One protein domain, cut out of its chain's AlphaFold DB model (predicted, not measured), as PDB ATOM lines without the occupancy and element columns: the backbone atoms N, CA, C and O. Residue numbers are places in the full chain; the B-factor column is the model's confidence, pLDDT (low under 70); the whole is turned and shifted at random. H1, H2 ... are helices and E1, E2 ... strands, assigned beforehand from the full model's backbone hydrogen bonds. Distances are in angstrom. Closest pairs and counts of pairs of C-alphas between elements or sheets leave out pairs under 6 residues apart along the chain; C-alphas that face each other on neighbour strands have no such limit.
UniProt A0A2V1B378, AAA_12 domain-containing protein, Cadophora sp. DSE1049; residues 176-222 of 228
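Overview. This is residues 176 to 222 of the 228 residues of the protein "AAA_12 domain-containing protein" of Cadophora sp. DSE1049 (UniProt A0A2V1B378). What does one see first? A narrow, rod-like chain has a small hairpin of E1 and E2 at mid-length, with H1 at one end and a long loop, residues 193 to 205, reaching toward the other. H2 follows E2 to one side of the hairpin, and residues 216 to 222 run from it toward the end away from H1. What is it made of? The 47 printed residues include H1, E1, E2 and H2 in that order, a mixed class with an antiparallel sheet E1 - E2 and under half of the residues in named elements. It is only just loose, close to compact, with a radius of gyration of the C-alphas of 11.9 A, and spans 41 by 17 by 15 A.

Arrangement. How do the strands pair? E1, residues 187 to 192, and E2, residues 206 to 208, form an antiparallel hairpin at 148 degrees; N 207 and O 191 are 2.7 A apart, within hydrogen-bond range. Where are the helices? H1, residues 177 to 183, comes closest to E1 at the C-alphas of Phe 183 and Ala 190, 5.4 A apart. H2, residues 210 to 215, is apart from H1 and E1. Are the helix backbones complete? O i to N i+4 pairs are within hydrogen-bond range in 2 of 3 cases in H1 and 1 of 2 in H2.

Along the chain. How long are the strands? E1 measures 12.6 A and E2 6.3 A from first to last C-alpha. Where do the helices lie? H1 begins at C-alpha 177 (74.419, 5.551, 109.049) and measures 10.7 A; H2 measures 8.8 A and ends at C-alpha 215 (91.108, 23.643, 100.032).

Size, cuts and confidence. How far does it reach? The two C-alphas farthest apart, Met 176 and Cys 222, are 41.1 A apart. Which link is long? E1 to E2 is, with 13 residues. Is anything missing or uncertain? The printed part has no cut, and no printed residue is under 70 in pLDDT.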
ATOM      1  N   MET A 176      73.037   1.333 106.914       94.38
ATOM      2  CA  MET A 176      73.126   2.008 108.203       94.38
ATOM      3  C   MET A 176      73.895   3.336 108.104       94.38
ATOM      4  O   MET A 176      74.603   3.586 107.132       94.38
ATOM      5  N   PRO A 177      73.757   4.245 109.090       92.69
ATOM      6  CA  PRO A 177      74.419   5.551 109.049       92.69
ATOM      7  C   PRO A 177      75.947   5.476 108.938       92.69
ATOM      8  O   PRO A 177      76.542   6.334 108.291       92.69
ATOM      9  N   ASP A 178      76.559   4.460 109.542       93.50
ATOM     10  CA  ASP A 178      78.015   4.310 109.583       93.50
ATOM     11  C   ASP A 178      78.592   3.869 108.227       93.50
ATOM     12  O   ASP A 178      79.730   4.209 107.899       93.50
ATOM     13  N   ASP A 179      77.774   3.236 107.377       94.31
ATOM     14  CA  ASP A 179      78.151   2.845 106.012       94.31
ATOM     15  C   ASP A 179      78.561   4.062 105.169       94.31
ATOM     16  O   ASP A 179      79.447   3.972 104.322       94.31
ATOM     17  N   PHE A 180      77.979   5.239 105.430       92.88
ATOM     18  CA  PHE A 180      78.376   6.471 104.746       92.88
ATOM     19  C   PHE A 180      79.814   6.865 105.076       92.88
ATOM     20  O   PHE A 180      80.541   7.287 104.186       92.88
ATOM     21  N   ALA A 181      80.244   6.720 106.331       89.00
ATOM     22  CA  ALA A 181      81.619   7.018 106.718       89.00
ATOM     23  C   ALA A 181      82.601   5.974 106.163       89.00
ATOM     24  O   ALA A 181      83.736   6.312 105.837       89.00
ATOM     25  N   MET A 182      82.160   4.722 106.026       89.25
ATOM     26  CA  MET A 182      82.989   3.630 105.523       89.25
ATOM     27  C   MET A 182      83.160   3.669 103.999       89.25
ATOM     28  O   MET A 182      84.279   3.558 103.498       89.25
ATOM     29  N   PHE A 183      82.067   3.837 103.254       90.25
ATOM     30  CA  PHE A 183      82.063   3.699 101.793       90.25
ATOM     31  C   PHE A 183      82.017   5.035 101.047       90.25
ATOM     32  O   PHE A 183      82.440   5.101  99.889       90.25
ATOM     33  N   ALA A 184      81.534   6.102 101.696       90.56
ATOM     34  CA  ALA A 184      81.393   7.422 101.087       90.56
ATOM     35  C   ALA A 184      81.746   8.630 101.996       90.56
ATOM     36  O   ALA A 184      80.975   9.601 102.060       90.56
ATOM     37  N   PRO A 185      82.901   8.604 102.692       85.81
ATOM     38  CA  PRO A 185      83.244   9.534 103.781       85.81
ATOM     39  C   PRO A 185      83.196  11.020 103.396       85.81
ATOM     40  O   PRO A 185      82.685  11.850 104.149       85.81
ATOM     41  N   GLU A 186      83.679  11.360 102.199       85.94
ATOM     42  CA  GLU A 186      83.796  12.746 101.719       85.94
ATOM     43  C   GLU A 186      82.722  13.112 100.678       85.94
ATOM     44  O   GLU A 186      82.919  13.993  99.841       85.94
ATOM     45  N   GLY A 187      81.589  12.397 100.663       83.50
ATOM     46  CA  GLY A 187      80.550  12.580  99.636       83.50
ATOM     47  C   GLY A 187      80.964  12.082  98.242       83.50
ATOM     48  O   GLY A 187      80.259  12.284  97.257       83.50
ATOM     49  N   GLY A 188      82.127  11.447  98.113       86.75
ATOM     50  CA  GLY A 188      82.527  10.645  96.958       86.75
ATOM     51  C   GLY A 188      82.598   9.165  97.320       86.75
ATOM     52  O   GLY A 188      82.242   8.790  98.428       86.75
ATOM     53  N   CYS A 189      83.062   8.318  96.401       90.44
ATOM     54  CA  CYS A 189      83.376   6.921  96.717       90.44
ATOM     55  C   CYS A 189      84.687   6.798  97.518       90.44
ATOM     56  O   CYS A 189      85.477   7.738  97.589       90.44
ATOM     57  N   ALA A 190      84.976   5.608  98.043       88.69
ATOM     58  CA  ALA A 190      86.231   5.310  98.744       88.69
ATOM     59  C   ALA A 190      87.495   5.284  97.845       88.69
ATOM     60  O   ALA A 190      88.604   5.067  98.334       88.69
ATOM     61  N   GLY A 191      87.362   5.499  96.530       88.19
ATOM     62  CA  GLY A 191      88.496   5.586  95.603       88.19
ATOM     63  C   GLY A 191      89.365   6.829  95.837       88.19
ATOM     64  O   GLY A 191      88.940   7.785  96.482       88.19
ATOM     65  N   ARG A 192      90.587   6.857  95.292       91.25
ATOM     66  CA  ARG A 192      91.464   8.043  95.366       91.25
ATOM     67  C   ARG A 192      90.965   9.180  94.473       91.25
ATOM     68  O   ARG A 192      90.387   8.940  93.416       91.25
ATOM     69  N   CYS A 193      91.219  10.424  94.877       91.12
ATOM     70  CA  CYS A 193      91.004  11.574  94.005       91.12
ATOM     71  C   CYS A 193      91.988  11.524  92.820       91.12
ATOM     72  O   CYS A 193      93.199  11.421  93.013       91.12
ATOM     73  N   SER A 194      91.470  11.598  91.593       86.81
ATOM     74  CA  SER A 194      92.266  11.556  90.357       86.81
ATOM     75  C   SER A 194      92.815  12.924  89.930       86.81
ATOM     76  O   SER A 194      93.652  13.009  89.030       86.81
ATOM     77  N   SER A 195      92.374  14.007  90.575       88.69
ATOM     78  CA  SER A 195      92.778  15.377  90.259       88.69
ATOM     79  C   SER A 195      94.137  15.742  90.869       88.69
ATOM     80  O   SER A 195      94.542  15.239  91.922       88.69
ATOM     81  N   ARG A 196      94.851  16.656  90.203       90.75
ATOM     82  CA  ARG A 196      96.121  17.216  90.684       90.75
ATOM     83  C   ARG A 196      95.885  18.537  91.403       90.75
ATOM     84  O   ARG A 196      95.111  19.367  90.942       90.75
ATOM     85  N   LEU A 197      96.629  18.746  92.484       90.06
ATOM     86  CA  LEU A 197      96.653  20.002  93.226       90.06
ATOM     87  C   LEU A 197      97.257  21.126  92.369       90.06
ATOM     88  O   LEU A 197      97.998  20.872  91.418       90.06
ATOM     89  N   LEU A 198      97.051  22.384  92.771       85.12
ATOM     90  CA  LEU A 198      97.615  23.566  92.092       85.12
ATOM     91  C   LEU A 198      99.147  23.518  91.938       85.12
ATOM     92  O   LEU A 198      99.708  24.092  91.007       85.12
ATOM     93  N   CYS A 199      99.837  22.817  92.836       86.19
ATOM     94  CA  CYS A 199     101.283  22.604  92.782       86.19
ATOM     95  C   CYS A 199     101.727  21.552  91.741       86.19
ATOM     96  O   CYS A 199     102.913  21.462  91.442       86.19
ATOM     97  N   GLY A 200     100.790  20.785  91.172       86.12
ATOM     98  CA  GLY A 200     101.025  19.709  90.204       86.12
ATOM     99  C   GLY A 200     101.087  18.301  90.811       86.12
ATOM    100  O   GLY A 200     101.005  17.326  90.062       86.12
ATOM    101  N   HIS A 201     101.195  18.169  92.136       89.38
ATOM    102  CA  HIS A 201     101.181  16.868  92.811       89.38
ATOM    103  C   HIS A 201      99.803  16.205  92.771       89.38
ATOM    104  O   HIS A 201      98.769  16.876  92.710       89.38
ATOM    105  N   SER A 202      99.797  14.874  92.818       91.19
ATOM    106  CA  SER A 202      98.576  14.084  92.973       91.19
ATOM    107  C   SER A 202      97.923  14.390  94.316       91.19
ATOM    108  O   SER A 202      98.611  14.548  95.324       91.19
ATOM    109  N   CYS A 203      96.596  14.480  94.339       91.06
ATOM    110  CA  CYS A 203      95.885  14.688  95.589       91.06
ATOM    111  C   CYS A 203      96.051  13.470  96.522       91.06
ATOM    112  O   CYS A 203      95.833  12.343  96.072       91.06
ATOM    113  N   PRO A 204      96.408  13.664  97.806       90.00
ATOM    114  CA  PRO A 204      96.562  12.557  98.751       90.00
ATOM    115  C   PRO A 204      95.220  12.018  99.274       90.00
ATOM    116  O   PRO A 204      95.184  10.948  99.877       90.00
ATOM    117  N   ASN A 205      94.121  12.745  99.053       90.50
ATOM    118  CA  ASN A 205      92.813  12.418  99.612       90.50
ATOM    119  C   ASN A 205      92.024  11.432  98.730       90.50
ATOM    120  O   ASN A 205      92.234  11.311  97.519       90.50
ATOM    121  N   ILE A 206      91.057  10.757  99.349       91.38
ATOM    122  CA  ILE A 206      90.007   9.972  98.674       91.38
ATOM    123  C   ILE A 206      89.060  10.868  97.871       91.38
ATOM    124  O   ILE A 206      89.182  12.082  97.926       91.38
ATOM    125  N   CYS A 207      88.142  10.316  97.085       91.69
ATOM    126  CA  CYS A 207      87.248  11.082  96.222       91.69
ATOM    127  C   CYS A 207      86.402  12.087  97.028       91.69
ATOM    128  O   CYS A 207      85.639  11.700  97.906       91.69
ATOM    129  N   HIS A 208      86.489  13.369  96.668       91.25
ATOM    130  CA  HIS A 208      85.799  14.488  97.321       91.25
ATOM    131  C   HIS A 208      85.338  15.523  96.278       91.25
ATOM    132  O   HIS A 208      85.678  15.425  95.095       91.25
ATOM    133  N   SER A 209      84.524  16.497  96.688       89.56
ATOM    134  CA  SER A 209      84.033  17.573  95.812       89.56
ATOM    135  C   SER A 209      85.131  18.555  95.388       89.56
ATOM    136  O   SER A 209      86.146  18.711  96.063       89.56
ATOM    137  N   THR A 210      84.917  19.279  94.286       88.12
ATOM    138  CA  THR A 210      85.863  20.299  93.798       88.12
ATOM    139  C   THR A 210      86.124  21.392  94.838       88.12
ATOM    140  O   THR A 210      87.256  21.845  94.991       88.12
ATOM    141  N   SER A 211      85.102  21.780  95.606       85.12
ATOM    142  CA  SER A 211      85.232  22.768  96.683       85.12
ATOM    143  C   SER A 211      86.200  22.300  97.771       85.12
ATOM    144  O   SER A 211      87.079  23.058  98.175       85.12
ATOM    145  N   LEU A 212      86.096  21.032  98.189       86.44
ATOM    146  CA  LEU A 212      87.046  20.432  99.128       86.44
ATOM    147  C   LEU A 212      88.440  20.312  98.505       86.44
ATOM    148  O   LEU A 212      89.431  20.573  99.182       86.44
ATOM    149  N   HIS A 213      88.523  19.998  97.209       89.31
ATOM    150  CA  HIS A 213      89.790  19.828  96.499       89.31
ATOM    151  C   HIS A 213      90.622  21.107  96.495       89.31
ATOM    152  O   HIS A 213      91.818  21.081  96.778       89.31
ATOM    153  N   ASN A 214      89.972  22.241  96.237       87.31
ATOM    154  CA  ASN A 214      90.621  23.548  96.212       87.31
ATOM    155  C   ASN A 214      91.161  23.973  97.588       87.31
ATOM    156  O   ASN A 214      92.076  24.792  97.658       87.31
ATOM    157  N   ALA A 215      90.628  23.407  98.675       87.38
ATOM    158  CA  ALA A 215      91.108  23.643 100.032       87.38
ATOM    159  C   ALA A 215      92.284  22.728 100.433       87.38
ATOM    160  O   ALA A 215      92.950  22.997 101.438       87.38
ATOM    161  N   VAL A 216      92.573  21.665  99.668       88.12
ATOM    162  CA  VAL A 216      93.658  20.724  99.982       88.12
ATOM    163  C   VAL A 216      95.016  21.392  99.795       88.12
ATOM    164  O   VAL A 216      95.368  21.880  98.718       88.12
ATOM    165  N   ARG A 217      95.832  21.356 100.850       85.88
ATOM    166  CA  ARG A 217      97.216  21.834 100.819       85.88
ATOM    167  C   ARG A 217      98.167  20.674 100.579       85.88
ATOM    168  O   ARG A 217      98.077  19.636 101.228       85.88
ATOM    169  N   CYS A 218      99.106  20.874  99.662       86.62
ATOM    170  CA  CYS A 218     100.194  19.930  99.456       86.62
ATOM    171  C   CYS A 218     101.255  20.113 100.545       86.62
ATOM    172  O   CYS A 218     101.712  21.237 100.764       86.62
ATOM    173  N   LEU A 219     101.641  19.017 101.200       84.75
ATOM    174  CA  LEU A 219     102.724  18.993 102.190       84.75
ATOM    175  C   LEU A 219     104.055  18.505 101.601       84.75
ATOM    176  O   LEU A 219     105.095  18.639 102.242       84.75
ATOM    177  N   ASP A 220     104.037  17.981 100.375       83.25
ATOM    178  CA  ASP A 220     105.241  17.529  99.689       83.25
ATOM    179  C   ASP A 220     106.076  18.708  99.189       83.25
ATOM    180  O   ASP A 220     105.565  19.776  98.827       83.25
ATOM    181  N   ARG A 221     107.395  18.496  99.117       80.62
ATOM    182  CA  ARG A 221     108.329  19.485  98.573       80.62
ATOM    183  C   ARG A 221     108.011  19.733  97.103       80.62
ATOM    184  O   ARG A 221     108.265  18.891  96.249       80.62
ATOM    185  N   CYS A 222     107.447  20.900  96.813       79.88
ATOM    186  CA  CYS A 222     107.076  21.262  95.458       79.88
ATOM    187  C   CYS A 222     108.312  21.675  94.643       79.88
ATOM    188  O   CYS A 222     109.000  22.613  95.048       79.88
TER     189      CYS A 222